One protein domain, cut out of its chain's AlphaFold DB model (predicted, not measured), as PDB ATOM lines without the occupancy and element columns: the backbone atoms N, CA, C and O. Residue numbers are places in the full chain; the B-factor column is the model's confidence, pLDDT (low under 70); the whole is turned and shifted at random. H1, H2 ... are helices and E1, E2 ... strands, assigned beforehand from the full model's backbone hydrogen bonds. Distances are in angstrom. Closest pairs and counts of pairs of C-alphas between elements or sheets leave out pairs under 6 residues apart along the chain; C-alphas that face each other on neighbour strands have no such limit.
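What this domain is: This is residues 252 to 369 of the 369 residues of an uncharacterized protein of Xenorhabdus bovienii (strain SS-2004) (UniProt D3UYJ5). There is little regular structure: a small three-stranded sheet, E2 E3 E4, and a two-stranded ribbon, E1 E5, sit among long loops with three four-residue helices. The 118 printed residues, mixed in class with 35 in named elements, run E1 H1 H2 H3 E2 E3 E4 E5; both sheets are antiparallel. The whole is compact, radius of gyration of the C-alphas 13.1 A, spanning 38 by 30 by 28 A.

Where its parts are: E2, residues 324 to 328, 13.4 A long, begins at C-alpha 324 (-40.822, -29.587, 17.803). E3 is 341 to 345, E4 350 to 352, E1 252 to 256. E5, 362 to 366, ends at C-alpha 366 (-58.381, -28.190, 27.958). H1 is 286 to 289, H2 295 to 298, H3 302 to 305.

How they stand to each other: E2, E3 and E4 form a meander, successive antiparallel neighbours; N 327 and O 342, like N 345 and O 350, are within hydrogen-bond range at 2.9 A. Between E1 and E5, N 253 and O 365 are 3.0 A apart. The closest C-alphas of E2 and E5, Phe 325 and Ile 362, are 6.1 A apart. H1 is on the three-stranded sheet, height 8.9 A. H1 and H2 only just touch, only at the corner, with 3 C-alpha pairs within 8 A, closest Val 289 and Leu 295, 4.7 A. H2 and H3 are close but not clearly touching, C-alphas 295 and 302 being 7.5 A apart. Each helix is too short for an O i to N i+4 pair; its one O i to N i+3 pair is within range.

The domain as a whole: The printed part has no cut. Links E1 to H1, H3 to E2 and E2 to E3 are long. Twelve residues have pLDDT under 70, among them 258 to 261.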
ATOM      1  N   ARG A 252     -56.343 -23.511  27.638       95.69
ATOM      2  CA  ARG A 252     -55.361 -24.520  27.248       95.69
ATOM      3  C   ARG A 252     -54.083 -24.407  28.062       95.69
ATOM      4  O   ARG A 252     -53.512 -23.326  28.165       95.69
ATOM      5  N   LEU A 253     -53.588 -25.537  28.543       95.00
ATOM      6  CA  LEU A 253     -52.246 -25.654  29.104       95.00
ATOM      7  C   LEU A 253     -51.458 -26.636  28.244       95.00
ATOM      8  O   LEU A 253     -51.893 -27.766  28.050       95.00
ATOM      9  N   PHE A 254     -50.313 -26.204  27.726       94.94
ATOM     10  CA  PHE A 254     -49.379 -27.056  26.998       94.94
ATOM     11  C   PHE A 254     -48.221 -27.409  27.918       94.94
ATOM     12  O   PHE A 254     -47.581 -26.505  28.447       94.94
ATOM     13  N   THR A 255     -47.900 -28.688  28.084       92.25
ATOM     14  CA  THR A 255     -46.735 -29.095  28.882       92.25
ATOM     15  C   THR A 255     -45.942 -30.192  28.196       92.25
ATOM     16  O   THR A 255     -46.498 -31.027  27.481       92.25
ATOM     17  N   ALA A 256     -44.636 -30.195  28.440       89.06
ATOM     18  CA  ALA A 256     -43.787 -31.328  28.118       89.06
ATOM     19  C   ALA A 256     -43.891 -32.386  29.218       89.06
ATOM     20  O   ALA A 256     -43.931 -32.052  30.402       89.06
ATOM     21  N   ILE A 257     -43.915 -33.656  28.826       80.38
ATOM     22  CA  ILE A 257     -43.954 -34.767  29.775       80.38
ATOM     23  C   ILE A 257     -42.532 -35.157  30.194       80.38
ATOM     24  O   ILE A 257     -41.748 -35.654  29.389       80.38
ATOM     25  N   ASP A 258     -42.236 -35.010  31.488       68.12
ATOM     26  CA  ASP A 258     -40.916 -35.273  32.090       68.12
ATOM     27  C   ASP A 258     -40.445 -36.736  31.943       68.12
ATOM     28  O   ASP A 258     -39.250 -37.020  31.998       68.12
ATOM     29  N   GLN A 259     -41.380 -37.678  31.771       60.03
ATOM     30  CA  GLN A 259     -41.100 -39.119  31.703       60.03
ATOM     31  C   GLN A 259     -40.662 -39.602  30.312       60.03
ATOM     32  O   GLN A 259     -40.229 -40.744  30.180       60.03
ATOM     33  N   MET A 260     -40.741 -38.751  29.285       62.81
ATOM     34  CA  MET A 260     -40.330 -39.070  27.916       62.81
ATOM     35  C   MET A 260     -39.344 -38.013  27.418       62.81
ATOM     36  O   MET A 260     -39.647 -37.196  26.554       62.81
ATOM     37  N   ASN A 261     -38.146 -38.030  28.009       66.88
ATOM     38  CA  ASN A 261     -37.023 -37.195  27.575       66.88
ATOM     39  C   ASN A 261     -36.426 -37.645  26.234       66.88
ATOM     40  O   ASN A 261     -35.645 -36.906  25.633       66.88
ATOM     41  N   ASP A 262     -36.802 -38.834  25.764       76.50
ATOM     42  CA  ASP A 262     -36.329 -39.362  24.496       76.50
ATOM     43  C   ASP A 262     -37.206 -38.840  23.354       76.50
ATOM     44  O   ASP A 262     -38.432 -39.013  23.378       76.50
ATOM     45  N   PRO A 263     -36.610 -38.204  22.334       79.19
ATOM     46  CA  PRO A 263     -37.356 -37.829  21.151       79.19
ATOM     47  C   PRO A 263     -37.883 -39.077  20.434       79.19
ATOM     48  O   PRO A 263     -37.240 -40.128  20.421       79.19
ATOM     49  N   TYR A 264     -39.038 -38.946  19.789       82.62
ATOM     50  CA  TYR A 264     -39.668 -40.037  19.053       82.62
ATOM     51  C   TYR A 264     -40.072 -39.612  17.645       82.62
ATOM     52  O   TYR A 264     -40.199 -38.424  17.347       82.62
ATOM     53  N   VAL A 265     -40.303 -40.603  16.783       79.81
ATOM     54  CA  VAL A 265     -40.872 -40.391  15.450       79.81
ATOM     55  C   VAL A 265     -42.376 -40.685  15.510       79.81
ATOM     56  O   VAL A 265     -42.755 -41.843  15.739       79.81
ATOM     57  N   PRO A 266     -43.248 -39.678  15.328       74.25
ATOM     58  CA  PRO A 266     -44.692 -39.887  15.362       74.25
ATOM     59  C   PRO A 266     -45.148 -40.836  14.249       74.25
ATOM     60  O   PRO A 266     -44.541 -40.901  13.177       74.25
ATOM     61  N   GLY A 267     -46.205 -41.607  14.507       69.62
ATOM     62  CA  GLY A 267     -46.709 -42.617  13.571       69.62
ATOM     63  C   GLY A 267     -45.845 -43.879  13.446       69.62
ATOM     64  O   GLY A 267     -46.209 -44.779  12.695       69.62
ATOM     65  N   ILE A 268     -44.724 -43.971  14.169       74.00
ATOM     66  CA  ILE A 268     -43.903 -45.189  14.258       74.00
ATOM     67  C   ILE A 268     -43.948 -45.759  15.675       74.00
ATOM     68  O   ILE A 268     -44.090 -46.968  15.852       74.00
ATOM     69  N   SER A 269     -43.845 -44.901  16.691       73.06
ATOM     70  CA  SER A 269     -44.012 -45.301  18.087       73.06
ATOM     71  C   SER A 269     -45.483 -45.242  18.514       73.06
ATOM     72  O   SER A 269     -46.286 -44.484  17.977       73.06
ATOM     73  N   ASN A 270     -45.844 -46.018  19.535       78.31
ATOM     74  CA  ASN A 270     -47.157 -45.968  20.186       78.31
ATOM     75  C   ASN A 270     -47.266 -44.829  21.223       78.31
ATOM     76  O   ASN A 270     -48.109 -44.890  22.118       78.31
ATOM     77  N   ILE A 271     -46.401 -43.817  21.122       81.25
ATOM     78  CA  ILE A 271     -46.300 -42.719  22.081       81.25
ATOM     79  C   ILE A 271     -47.342 -41.654  21.733       81.25
ATOM     80  O   ILE A 271     -47.328 -41.083  20.644       81.25
ATOM     81  N   SER A 272     -48.245 -41.385  22.672       85.06
ATOM     82  CA  SER A 272     -49.249 -40.320  22.580       85.06
ATOM     83  C   SER A 272     -49.634 -39.830  23.973       85.06
ATOM     84  O   SER A 272     -49.463 -40.556  24.955       85.06
ATOM     85  N   CYS A 273     -50.195 -38.629  24.068       87.31
ATOM     86  CA  CYS A 273     -50.677 -38.094  25.345       87.31
ATOM     87  C   CYS A 273     -51.777 -38.963  25.962       87.31
ATOM     88  O   CYS A 273     -51.854 -39.116  27.175       87.31
ATOM     89  N   GLU A 274     -52.582 -39.585  25.107       86.56
ATOM     90  CA  GLU A 274     -53.703 -40.423  25.501       86.56
ATOM     91  C   GLU A 274     -53.284 -41.833  25.933       86.56
ATOM     92  O   GLU A 274     -54.061 -42.537  26.574       86.56
ATOM     93  N   SER A 275     -52.061 -42.260  25.600       78.81
ATOM     94  CA  SER A 275     -51.536 -43.562  26.031       78.81
ATOM     95  C   SER A 275     -51.165 -43.607  27.518       78.81
ATOM     96  O   SER A 275     -51.097 -44.693  28.095       78.81
ATOM     97  N   ASP A 276     -50.977 -42.446  28.157       71.50
ATOM     98  CA  ASP A 276     -50.695 -42.347  29.587       71.50
ATOM     99  C   ASP A 276     -51.944 -41.929  30.380       71.50
ATOM    100  O   ASP A 276     -52.223 -40.748  30.611       71.50
ATOM    101  N   ASN A 277     -52.677 -42.935  30.865       64.31
ATOM    102  CA  ASN A 277     -53.874 -42.758  31.693       64.31
ATOM    103  C   ASN A 277     -53.635 -41.932  32.972       64.31
ATOM    104  O   ASN A 277     -54.605 -41.510  33.600       64.31
ATOM    105  N   LYS A 278     -52.381 -41.723  33.401       65.69
ATOM    106  CA  LYS A 278     -52.076 -40.940  34.606       65.69
ATOM    107  C   LYS A 278     -52.077 -39.435  34.354       65.69
ATOM    108  O   LYS A 278     -52.214 -38.688  35.317       65.69
ATOM    109  N   MET A 279     -51.910 -38.990  33.107       67.50
ATOM    110  CA  MET A 279     -51.706 -37.566  32.802       67.50
ATOM    111  C   MET A 279     -52.976 -36.852  32.334       67.50
ATOM    112  O   MET A 279     -53.085 -35.639  32.507       67.50
ATOM    113  N   GLY A 280     -53.931 -37.574  31.735       77.94
ATOM    114  CA  GLY A 280     -55.213 -37.020  31.267       77.94
ATOM    115  C   GLY A 280     -55.110 -35.979  30.139       77.94
ATOM    116  O   GLY A 280     -56.126 -35.426  29.723       77.94
ATOM    117  N   GLY A 281     -53.901 -35.701  29.644       85.94
ATOM    118  CA  GLY A 281     -53.652 -34.766  28.551       85.94
ATOM    119  C   GLY A 281     -54.012 -35.359  27.189       85.94
ATOM    120  O   GLY A 281     -54.026 -36.573  26.998       85.94
ATOM    121  N   LYS A 282     -54.276 -34.487  26.216       91.19
ATOM    122  CA  LYS A 282     -54.578 -34.856  24.825       91.19
ATOM    123  C   LYS A 282     -53.455 -34.424  23.898       91.19
ATOM    124  O   LYS A 282     -52.753 -33.450  24.175       91.19
ATOM    125  N   THR A 283     -53.308 -35.126  22.783       91.25
ATOM    126  CA  THR A 283     -52.396 -34.720  21.720       91.25
ATOM    127  C   THR A 283     -52.956 -33.446  21.063       91.25
ATOM    128  O   THR A 283     -54.146 -33.414  20.726       91.25
ATOM    129  N   PRO A 284     -52.163 -32.367  20.912       94.38
ATOM    130  CA  PRO A 284     -52.657 -31.112  20.354       94.38
ATOM    131  C   PRO A 284     -53.163 -31.257  18.916       94.38
ATOM    132  O   PRO A 284     -52.580 -31.982  18.107       94.38
ATOM    133  N   LYS A 285     -54.218 -30.512  18.578       94.19
ATOM    134  CA  LYS A 285     -54.731 -30.408  17.207       94.19
ATOM    135  C   LYS A 285     -54.247 -29.135  16.522       94.19
ATOM    136  O   LYS A 285     -53.763 -28.208  17.175       94.19
ATOM    137  N   LEU A 286     -54.423 -29.049  15.205       93.69
ATOM    138  CA  LEU A 286     -54.049 -27.857  14.438       93.69
ATOM    139  C   LEU A 286     -54.719 -26.577  14.970       93.69
ATOM    140  O   LEU A 286     -54.033 -25.573  15.153       93.69
ATOM    141  N   SER A 287     -56.013 -26.624  15.293       94.94
ATOM    142  CA  SER A 287     -56.790 -25.501  15.845       94.94
ATOM    143  C   SER A 287     -56.413 -25.122  17.277       94.94
ATOM    144  O   SER A 287     -56.837 -24.076  17.763       94.94
ATOM    145  N   ASP A 288     -55.621 -25.941  17.971       96.12
ATOM    146  CA  ASP A 288     -55.072 -25.584  19.279       96.12
ATOM    147  C   ASP A 288     -53.786 -24.771  19.147       96.12
ATOM    148  O   ASP A 288     -53.433 -24.006  20.047       96.12
ATOM    149  N   VAL A 289     -53.093 -24.925  18.018       96.38
ATOM    150  CA  VAL A 289     -51.731 -24.432  17.835       96.38
ATOM    151  C   VAL A 289     -51.660 -23.251  16.870       96.38
ATOM    152  O   VAL A 289     -50.901 -22.318  17.128       96.38
ATOM    153  N   ILE A 290     -52.464 -23.249  15.803       94.50
ATOM    154  CA  ILE A 290     -52.481 -22.214  14.761       94.50
ATOM    155  C   ILE A 290     -53.866 -21.572  14.649       94.50
ATOM    156  O   ILE A 290     -54.873 -22.260  14.503       94.50
ATOM    157  N   GLY A 291     -53.904 -20.236  14.642       94.00
ATOM    158  CA  GLY A 291     -55.127 -19.446  14.480       94.00
ATOM    159  C   GLY A 291     -55.381 -18.485  15.648       94.00
ATOM    160  O   GLY A 291     -54.533 -18.343  16.524       94.00
ATOM    161  N   PRO A 292     -56.541 -17.812  15.697       94.31
ATOM    162  CA  PRO A 292     -56.861 -16.884  16.781       94.31
ATOM    163  C   PRO A 292     -57.022 -17.618  18.119       94.31
ATOM    164  O   PRO A 292     -57.633 -18.685  18.167       94.31
ATOM    165  N   LYS A 293     -56.535 -17.024  19.220       94.50
ATOM    166  CA  LYS A 293     -56.624 -17.603  20.580       94.50
ATOM    167  C   LYS A 293     -55.904 -18.952  20.747       94.50
ATOM    168  O   LYS A 293     -56.229 -19.726  21.651       94.50
ATOM    169  N   THR A 294     -54.956 -19.258  19.868       96.12
ATOM    170  CA  THR A 294     -54.169 -20.499  19.892       96.12
ATOM    171  C   THR A 294     -52.780 -20.267  20.470       96.12
ATOM    172  O   THR A 294     -52.386 -19.124  20.711       96.12
ATOM    173  N   LEU A 295     -52.016 -21.347  20.645       96.62
ATOM    174  CA  LEU A 295     -50.630 -21.277  21.099       96.62
ATOM    175  C   LEU A 295     -49.799 -20.250  20.316       96.62
ATOM    176  O   LEU A 295     -49.116 -19.435  20.927       96.62
ATOM    177  N   SER A 296     -49.849 -20.266  18.981       95.56
ATOM    178  CA  SER A 296     -49.023 -19.376  18.148       95.56
ATOM    179  C   SER A 296     -49.476 -17.912  18.152       95.56
ATOM    180  O   SER A 296     -48.645 -17.037  17.900       95.56
ATOM    181  N   ASP A 297     -50.749 -17.637  18.465       95.25
ATOM    182  CA  ASP A 297     -51.286 -16.272  18.603       95.25
ATOM    183  C   ASP A 297     -50.663 -15.552  19.803       95.25
ATOM    184  O   ASP A 297     -50.325 -14.373  19.729       95.25
ATOM    185  N   GLU A 298     -50.475 -16.274  20.910       94.19
ATOM    186  CA  GLU A 298     -49.997 -15.705  22.176       94.19
ATOM    187  C   GLU A 298     -48.510 -15.973  22.426       94.19
ATOM    188  O   GLU A 298     -47.796 -15.129  22.968       94.19
ATOM    189  N   PHE A 299     -48.018 -17.126  21.974       95.25
ATOM    190  CA  PHE A 299     -46.676 -17.636  22.233       95.25
ATOM    191  C   PHE A 299     -46.037 -18.164  20.946       95.25
ATOM    192  O   PHE A 299     -45.652 -19.330  20.851       95.25
ATOM    193  N   ARG A 300     -45.867 -17.289  19.945       93.50
ATOM    194  CA  ARG A 300     -45.244 -17.652  18.658       93.50
ATOM    195  C   ARG A 300     -43.912 -18.399  18.815       93.50
ATOM    196  O   ARG A 300     -43.662 -19.354  18.094       93.50
ATOM    197  N   ASN A 301     -43.084 -18.000  19.784       95.00
ATOM    198  CA  ASN A 301     -41.875 -18.729  20.183       95.00
ATOM    199  C   ASN A 301     -42.083 -19.408  21.548       95.00
ATOM    200  O   ASN A 301     -41.483 -19.012  22.553       95.00
ATOM    201  N   ALA A 302     -42.966 -20.406  21.599       95.38
ATOM    202  CA  ALA A 302     -43.288 -21.161  22.811       95.38
ATOM    203  C   ALA A 302     -42.052 -21.838  23.443       95.38
ATOM    204  O   ALA A 302     -41.991 -22.013  24.663       95.38
ATOM    205  N   PHE A 303     -41.017 -22.149  22.650       94.25
ATOM    206  CA  PHE A 303     -39.734 -22.623  23.175       94.25
ATOM    207  C   PHE A 303     -39.088 -21.607  24.125       94.25
ATOM    208  O   PHE A 303     -38.669 -21.956  25.231       94.25
ATOM    209  N   SER A 304     -39.024 -20.335  23.721       93.62
ATOM    210  CA  SER A 304     -38.421 -19.271  24.529       93.62
ATOM    211  C   SER A 304     -39.165 -19.068  25.852       93.62
ATOM    212  O   SER A 304     -38.526 -18.866  26.890       93.62
ATOM    213  N   TRP A 305     -40.485 -19.244  25.830       93.81
ATOM    214  CA  TRP A 305     -41.366 -19.226  26.993       93.81
ATOM    215  C   TRP A 305     -41.162 -20.438  27.915       93.81
ATOM    216  O   TRP A 305     -41.406 -20.347  29.110       93.81
ATOM    217  N   GLY A 306     -40.536 -21.511  27.436       91.38
ATOM    218  CA  GLY A 306     -40.121 -22.630  28.277       91.38
ATOM    219  C   GLY A 306     -41.051 -23.832  28.203       91.38
ATOM    220  O   GLY A 306     -41.036 -24.646  29.122       91.38
ATOM    221  N   LEU A 307     -41.782 -24.005  27.099       93.19
ATOM    222  CA  LEU A 307     -42.585 -25.207  26.849       93.19
ATOM    223  C   LEU A 307     -41.792 -26.513  27.085       93.19
ATOM    224  O   LEU A 307     -42.323 -27.470  27.633       93.19
ATOM    225  N   PHE A 308     -40.492 -26.515  26.767       91.00
ATOM    226  CA  PHE A 308     -39.589 -27.667  26.918       91.00
ATOM    227  C   PHE A 308     -38.605 -27.531  28.091       91.00
ATOM    228  O   PHE A 308     -37.554 -28.169  28.094       91.00
ATOM    229  N   HIS A 309     -38.868 -26.658  29.072       86.88
ATOM    230  CA  HIS A 309     -37.884 -26.361  30.124       86.88
ATOM    231  C   HIS A 309     -37.507 -27.587  30.969       86.88
ATOM    232  O   HIS A 309     -36.353 -27.686  31.390       86.88
ATOM    233  N   ARG A 310     -38.451 -28.513  31.183       84.56
ATOM    234  CA  ARG A 310     -38.233 -29.735  31.969       84.56
ATOM    235  C   ARG A 310     -37.602 -30.878  31.189       84.56
ATOM    236  O   ARG A 310     -37.039 -31.775  31.803       84.56
ATOM    237  N   VAL A 311     -37.642 -30.818  29.858       85.25
ATOM    238  CA  VAL A 311     -37.053 -31.860  29.016       85.25
ATOM    239  C   VAL A 311     -35.546 -31.849  29.217       85.25
ATOM    240  O   VAL A 311     -34.886 -30.834  28.971       85.25
ATOM    241  N   GLN A 312     -34.991 -32.967  29.667       83.12
ATOM    242  CA  GLN A 312     -33.553 -33.149  29.817       83.12
ATOM    243  C   GLN A 312     -33.022 -33.867  28.579       83.12
ATOM    244  O   GLN A 312     -33.285 -35.045  28.390       83.12
ATOM    245  N   LEU A 313     -32.279 -33.148  27.735       78.94
ATOM    246  CA  LEU A 313     -31.561 -33.748  26.612       78.94
ATOM    247  C   LEU A 313     -30.083 -33.945  26.988       78.94
ATOM    248  O   LEU A 313     -29.580 -33.192  27.835       78.94
ATOM    249  N   PRO A 314     -29.383 -34.907  26.359       79.06
ATOM    250  CA  PRO A 314     -27.927 -35.014  26.414       79.06
ATOM    251  C   PRO A 314     -27.221 -33.665  26.179       79.06
ATOM    252  O   PRO A 314     -27.695 -32.825  25.415       79.06
ATOM    253  N   HIS A 315     -26.093 -33.442  26.861       76.00
ATOM    254  CA  HIS A 315     -25.396 -32.145  26.896       76.00
ATOM    255  C   HIS A 315     -24.875 -31.651  25.537       76.00
ATOM    256  O   HIS A 315     -24.591 -30.464  25.391       76.00
ATOM    257  N   ASP A 316     -24.722 -32.546  24.570       81.12
ATOM    258  CA  ASP A 316     -24.220 -32.293  23.221       81.12
ATOM    259  C   ASP A 316     -25.312 -31.871  22.224       81.12
ATOM    260  O   ASP A 316     -24.995 -31.497  21.095       81.12
ATOM    261  N   ILE A 317     -26.584 -31.880  22.635       80.50
ATOM    262  CA  ILE A 317     -27.722 -31.575  21.767       80.50
ATOM    263  C   ILE A 317     -28.275 -30.173  22.057       80.50
ATOM    264  O   ILE A 317     -28.678 -29.866  23.184       80.50
ATOM    265  N   ASP A 318     -28.379 -29.326  21.025       83.81
ATOM    266  CA  ASP A 318     -29.122 -28.067  21.143       83.81
ATOM    267  C   ASP A 318     -30.627 -28.363  21.224       83.81
ATOM    268  O   ASP A 318     -31.257 -28.835  20.274       83.81
ATOM    269  N   LYS A 319     -31.236 -28.047  22.375       83.12
ATOM    270  CA  LYS A 319     -32.680 -28.215  22.600       83.12
ATOM    271  C   LYS A 319     -33.533 -27.490  21.559       83.12
ATOM    272  O   LYS A 319     -34.669 -27.902  21.343       83.12
ATOM    273  N   LYS A 320     -33.031 -26.419  20.934       85.88
ATOM    274  CA  LYS A 320     -33.759 -25.698  19.882       85.88
ATOM    275  C   LYS A 320     -34.009 -26.561  18.652       85.88
ATOM    276  O   LYS A 320     -35.088 -26.465  18.078       85.88
ATOM    277  N   ASP A 321     -33.071 -27.432  18.292       85.88
ATOM    278  CA  ASP A 321     -33.186 -28.269  17.091       85.88
ATOM    279  C   ASP A 321     -34.317 -29.306  17.221       85.88
ATOM    280  O   ASP A 321     -34.930 -29.711  16.224       85.88
ATOM    281  N   PHE A 322     -34.637 -29.660  18.470       86.56
ATOM    282  CA  PHE A 322     -35.655 -30.631  18.875       86.56
ATOM    283  C   PHE A 322     -36.915 -29.997  19.473       86.56
ATOM    284  O   PHE A 322     -37.805 -30.718  19.916       86.56
ATOM    285  N   ALA A 323     -37.027 -28.665  19.484       91.50
ATOM    286  CA  ALA A 323     -38.174 -27.939  20.028       91.50
ATOM    287  C   ALA A 323     -39.384 -27.993  19.077       91.50
ATOM    288  O   ALA A 323     -39.916 -26.979  18.620       91.50
ATOM    289  N   LYS A 324     -39.789 -29.217  18.757       93.94
ATOM    290  CA  LYS A 324     -40.822 -29.587  17.803       93.94
ATOM    291  C   LYS A 324     -41.723 -30.623  18.449       93.94
ATOM    292  O   LYS A 324     -41.246 -31.453  19.223       93.94
ATOM    293  N   PHE A 325     -43.008 -30.592  18.124       93.88
ATOM    294  CA  PHE A 325     -43.962 -31.596  18.591       93.88
ATOM    295  C   PHE A 325     -44.995 -31.929  17.523       93.88
ATOM    296  O   PHE A 325     -45.267 -31.131  16.621       93.88
ATOM    297  N   ALA A 326     -45.539 -33.140  17.617       92.44
ATOM    298  CA  ALA A 326     -46.572 -33.614  16.715       92.44
ATOM    299  C   ALA A 326     -47.917 -32.955  17.030       92.44
ATOM    300  O   ALA A 326     -48.307 -32.833  18.191       92.44
ATOM    301  N   ILE A 327     -48.642 -32.594  15.979       92.88
ATOM    302  CA  ILE A 327     -50.049 -32.215  16.044       92.88
ATOM    303  C   ILE A 327     -50.851 -33.164  15.165       92.88
ATOM    304  O   ILE A 327     -50.398 -33.530  14.079       92.88
ATOM    305  N   ILE A 328     -52.031 -33.568  15.617       90.69
ATOM    306  CA  ILE A 328     -52.910 -34.464  14.857       90.69
ATOM    307  C   ILE A 328     -53.972 -33.674  14.089       90.69
ATOM    308  O   ILE A 328     -54.330 -32.553  14.463       90.69
ATOM    309  N   ASP A 329     -54.477 -34.269  13.007       85.38
ATOM    310  CA  ASP A 329     -55.603 -33.717  12.247       85.38
ATOM    311  C   ASP A 329     -56.849 -33.546  13.142       85.38
ATOM    312  O   ASP A 329     -57.098 -34.322  14.068       85.38
ATOM    313  N   GLU A 330     -57.673 -32.543  12.843       86.81
ATOM    314  CA  GLU A 330     -58.897 -32.228  13.579       86.81
ATOM    315  C   GLU A 330     -59.851 -33.415  13.676       86.81
ATOM    316  O   GLU A 330     -60.475 -33.638  14.719       86.81
ATOM    317  N   ASN A 331     -59.917 -34.195  12.599       85.69
ATOM    318  CA  ASN A 331     -60.807 -35.341  12.464       85.69
ATOM    319  C   ASN A 331     -60.147 -36.669  12.864       85.69
ATOM    320  O   ASN A 331     -60.771 -37.723  12.727       85.69
ATOM    321  N   ALA A 332     -58.896 -36.644  13.334       83.50
ATOM    322  CA  ALA A 332     -58.218 -37.851  13.774       83.50
ATOM    323  C   ALA A 332     -58.969 -38.488  14.962       83.50
ATOM    324  O   ALA A 332     -59.381 -37.771  15.884       83.50
ATOM    325  N   PRO A 333     -59.142 -39.826  14.976       77.06
ATOM    326  CA  PRO A 333     -59.711 -40.511  16.124       77.06
ATOM    327  C   PRO A 333     -58.870 -40.229  17.374       77.06
ATOM    328  O   PRO A 333     -57.638 -40.306  17.294       77.06
ATOM    329  N   PRO A 334     -59.501 -39.950  18.528       66.25
ATOM    330  CA  PRO A 334     -58.772 -39.876  19.785       66.25
ATOM    331  C   PRO A 334     -58.027 -41.199  20.009       66.25
ATOM    332  O   PRO A 334     -58.567 -42.274  19.741       66.25
ATOM    333  N   ASN A 335     -56.783 -41.115  20.485       69.75
ATOM    334  CA  ASN A 335     -55.935 -42.261  20.842       69.75
ATOM    335  C   ASN A 335     -55.387 -43.079  19.657       69.75
ATOM    336  O   ASN A 335     -54.949 -44.210  19.864       69.75
ATOM    337  N   ASN A 336     -55.402 -42.562  18.423       78.19
ATOM    338  CA  ASN A 336     -54.725 -43.228  17.309       78.19
ATOM    339  C   ASN A 336     -53.275 -42.717  17.167       78.19
ATOM    340  O   ASN A 336     -53.078 -41.659  16.566       78.19
ATOM    341  N   PRO A 337     -52.249 -43.457  17.638       70.31
ATOM    342  CA  PRO A 337     -50.848 -43.035  17.511       70.31
ATOM    343  C   PRO A 337     -50.357 -43.000  16.052       70.31
ATOM    344  O   PRO A 337     -49.307 -42.431  15.768       70.31
ATOM    345  N   TYR A 338     -51.127 -43.581  15.125       76.81
ATOM    346  CA  TYR A 338     -50.867 -43.600  13.684       76.81
ATOM    347  C   TYR A 338     -51.724 -42.593  12.909       76.81
ATOM    348  O   TYR A 338     -51.807 -42.668  11.681       76.81
ATOM    349  N   ALA A 339     -52.416 -41.684  13.602       82.06
ATOM    350  CA  ALA A 339     -53.148 -40.618  12.939       82.06
ATOM    351  C   ALA A 339     -52.201 -39.775  12.063       82.06
ATOM    352  O   ALA A 339     -51.050 -39.551  12.451       82.06
ATOM    353  N   PRO A 340     -52.675 -39.271  10.906       83.69
ATOM    354  CA  PRO A 340     -51.942 -38.267  10.155       83.69
ATOM    355  C   PRO A 340     -51.567 -37.104  11.071       83.69
ATOM    356  O   PRO A 340     -52.414 -36.568  11.793       83.69
ATOM    357  N   TYR A 341     -50.290 -36.738  11.038       88.44
ATOM    358  CA  TYR A 341     -49.746 -35.683  11.873       88.44
ATOM    359  C   TYR A 341     -49.024 -34.641  11.030       88.44
ATOM    360  O   TYR A 341     -48.551 -34.898   9.923       88.44
ATOM    361  N   SER A 342     -48.940 -33.443  11.584       92.38
ATOM    362  CA  SER A 342     -47.998 -32.412  11.164       92.38
ATOM    363  C   SER A 342     -47.049 -32.118  12.319       92.38
ATOM    364  O   SER A 342     -47.293 -32.534  13.453       92.38
ATOM    365  N   ILE A 343     -45.956 -31.410  12.050       93.75
ATOM    366  CA  ILE A 343     -45.008 -31.019  13.094       93.75
ATOM    367  C   ILE A 343     -45.091 -29.514  13.285       93.75
ATOM    368  O   ILE A 343     -44.993 -28.757  12.321       93.75
ATOM    369  N   TYR A 344     -45.256 -29.079  14.532       95.94
ATOM    370  CA  TYR A 344     -45.135 -27.675  14.898       95.94
ATOM    371  C   TYR A 344     -43.727 -27.388  15.412       95.94
ATOM    372  O   TYR A 344     -43.258 -28.033  16.351       95.94
ATOM    373  N   ASP A 345     -43.069 -26.405  14.808       95.69
ATOM    374  CA  ASP A 345     -41.808 -25.845  15.278       95.69
ATOM    375  C   ASP A 345     -42.098 -24.735  16.295       95.69
ATOM    376  O   ASP A 345     -42.559 -23.643  15.955       95.69
ATOM    377  N   ALA A 346     -41.822 -25.013  17.567       95.94
ATOM    378  CA  ALA A 346     -42.124 -24.110  18.670       95.94
ATOM    379  C   ALA A 346     -41.120 -22.957  18.826       95.94
ATOM    380  O   ALA A 346     -41.335 -22.075  19.665       95.94
ATOM    381  N   VAL A 347     -40.025 -22.958  18.061       95.38
ATOM    382  CA  VAL A 347     -39.062 -21.851  18.006       95.38
ATOM    383  C   VAL A 347     -39.568 -20.783  17.045       95.38
ATOM    384  O   VAL A 347     -39.528 -19.592  17.366       95.38
ATOM    385  N   HIS A 348     -40.062 -21.208  15.880       94.44
ATOM    386  CA  HIS A 348     -40.455 -20.315  14.787       94.44
ATOM    387  C   HIS A 348     -41.969 -20.057  14.707       94.44
ATOM    388  O   HIS A 348     -42.401 -19.060  14.113       94.44
ATOM    389  N   GLY A 349     -42.772 -20.915  15.334       94.25
ATOM    390  CA  GLY A 349     -44.223 -20.794  15.396       94.25
ATOM    391  C   GLY A 349     -44.913 -21.136  14.081       94.25
ATOM    392  O   GLY A 349     -45.825 -20.422  13.662       94.25
ATOM    393  N   ASN A 350     -44.446 -22.173  13.388       94.81
ATOM    394  CA  ASN A 350     -44.975 -22.610  12.098       94.81
ATOM    395  C   ASN A 350     -45.067 -24.138  11.997       94.81
ATOM    396  O   ASN A 350     -44.489 -24.880  12.788       94.81
ATOM    397  N   ILE A 351     -45.822 -24.596  10.998       94.50
ATOM    398  CA  ILE A 351     -45.938 -26.011  10.646       94.50
ATOM    399  C   ILE A 351     -44.851 -26.376   9.637       94.50
ATOM    400  O   ILE A 351     -44.607 -25.618   8.695       94.50
ATOM    401  N   ILE A 352     -44.222 -27.533   9.831       92.31
ATOM    402  CA  ILE A 352     -43.196 -28.089   8.945       92.31
ATOM    403  C   ILE A 352     -43.569 -29.501   8.479       92.31
ATOM    404  O   ILE A 352     -44.425 -30.166   9.071       92.31
ATOM    405  N   ASP A 353     -42.914 -29.942   7.405       85.06
ATOM    406  CA  ASP A 353     -43.099 -31.269   6.814       85.06
ATOM    407  C   ASP A 353     -42.647 -32.380   7.791       85.06
ATOM    408  O   ASP A 353     -41.555 -32.278   8.364       85.06
ATOM    409  N   PRO A 354     -43.459 -33.433   8.011       81.88
ATOM    410  CA  PRO A 354     -43.156 -34.514   8.944       81.88
ATOM    411  C   PRO A 354     -41.977 -35.445   8.593       81.88
ATOM    412  O   PRO A 354     -41.708 -36.350   9.385       81.88
ATOM    413  N   THR A 355     -41.260 -35.288   7.470       77.44
ATOM    414  CA  THR A 355     -40.230 -36.262   7.030       77.44
ATOM    415  C   THR A 355     -39.221 -36.645   8.131       77.44
ATOM    416  O   THR A 355     -38.345 -35.846   8.471       77.44
ATOM    417  N   ASN A 356     -39.347 -37.874   8.664       63.31
ATOM    418  CA  ASN A 356     -38.469 -38.542   9.646       63.31
ATOM    419  C   ASN A 356     -37.885 -37.624  10.730       63.31
ATOM    420  O   ASN A 356     -36.703 -37.703  11.070       63.31
ATOM    421  N   SER A 357     -38.715 -36.733  11.262       77.50
ATOM    422  CA  SER A 357     -38.282 -35.786  12.277       77.50
ATOM    423  C   SER A 357     -38.569 -36.335  13.666       77.50
ATOM    424  O   SER A 357     -39.699 -36.678  14.007       77.50
ATOM    425  N   ASN A 358     -37.515 -36.391  14.465       85.56
ATOM    426  CA  ASN A 358     -37.591 -36.621  15.895       85.56
ATOM    427  C   ASN A 358     -38.277 -35.423  16.565       85.56
ATOM    428  O   ASN A 358     -37.866 -34.277  16.362       85.56
ATOM    429  N   VAL A 359     -39.312 -35.687  17.358       89.38
ATOM    430  CA  VAL A 359     -40.071 -34.670  18.094       89.38
ATOM    431  C   VAL A 359     -40.191 -35.037  19.567       89.38
ATOM    432  O   VAL A 359     -39.954 -36.178  19.962       89.38
ATOM    433  N   LEU A 360     -40.578 -34.060  20.380       90.19
ATOM    434  CA  LEU A 360     -40.859 -34.240  21.798       90.19
ATOM    435  C   LEU A 360     -42.370 -34.318  22.035       90.19
ATOM    436  O   LEU A 360     -43.158 -33.707  21.308       90.19
ATOM    437  N   LEU A 361     -42.776 -35.067  23.064       90.31
ATOM    438  CA  LEU A 361     -44.184 -35.216  23.416       90.31
ATOM    439  C   LEU A 361     -44.654 -33.988  24.203       90.31
ATOM    440  O   LEU A 361     -44.239 -33.766  25.343       90.31
ATOM    441  N   ILE A 362     -45.536 -33.206  23.585       92.81
ATOM    442  CA  ILE A 362     -46.245 -32.099  24.226       92.81
ATOM    443  C   ILE A 362     -47.707 -32.478  24.355       92.81
ATOM    444  O   ILE A 362     -48.346 -32.833  23.364       92.81
ATOM    445  N   CYS A 363     -48.234 -32.344  25.566       92.56
ATOM    446  CA  CYS A 363     -49.626 -32.629  25.864       92.56
ATOM    447  C   CYS A 363     -50.400 -31.377  26.210       92.56
ATOM    448  O   CYS A 363     -49.843 -30.365  26.641       92.56
ATOM    449  N   LEU A 364     -51.700 -31.469  25.964       94.19
ATOM    450  CA  LEU A 364     -52.641 -30.378  26.072       94.19
ATOM    451  C   LEU A 364     -53.755 -30.733  27.056       94.19
ATOM    452  O   LEU A 364     -54.501 -31.690  26.841       94.19
ATOM    453  N   TRP A 365     -53.909 -29.911  28.088       93.19
ATOM    454  CA  TRP A 365     -55.086 -29.896  28.954       93.19
ATOM    455  C   TRP A 365     -56.039 -28.817  28.458       93.19
ATOM    456  O   TRP A 365     -55.596 -27.727  28.088       93.19
ATOM    457  N   LYS A 366     -57.340 -29.119  28.415       92.25
ATOM    458  CA  LYS A 366     -58.381 -28.190  27.958       92.25
ATOM    459  C   LYS A 366     -59.429 -28.001  29.037       92.25
ATOM    460  O   LYS A 366     -59.830 -28.964  29.684       92.25
ATOM    461  N   GLN A 367     -59.921 -26.777  29.175       87.62
ATOM    462  CA  GLN A 367     -61.057 -26.507  30.047       87.62
ATOM    463  C   GLN A 367     -62.304 -27.271  29.557       87.62
ATOM    464  O   GLN A 367     -62.668 -27.188  28.383       87.62
ATOM    465  N   GLY A 368     -62.967 -27.992  30.466       78.31
ATOM    466  CA  GLY A 368     -64.247 -28.663  30.207       78.31
ATOM    467  C   GLY A 368     -64.179 -29.971  29.410       78.31
ATOM    468  O   GLY A 368     -65.198 -30.360  28.836       78.31
ATOM    469  N   GLY A 369     -63.024 -30.641  29.340       55.53
ATOM    470  CA  GLY A 369     -62.877 -31.884  28.574       55.53
ATOM    471  C   GLY A 369     -61.951 -32.918  29.171       55.53
ATOM    472  O   GLY A 369     -61.396 -32.679  30.261       55.53
TER     473      GLY A 369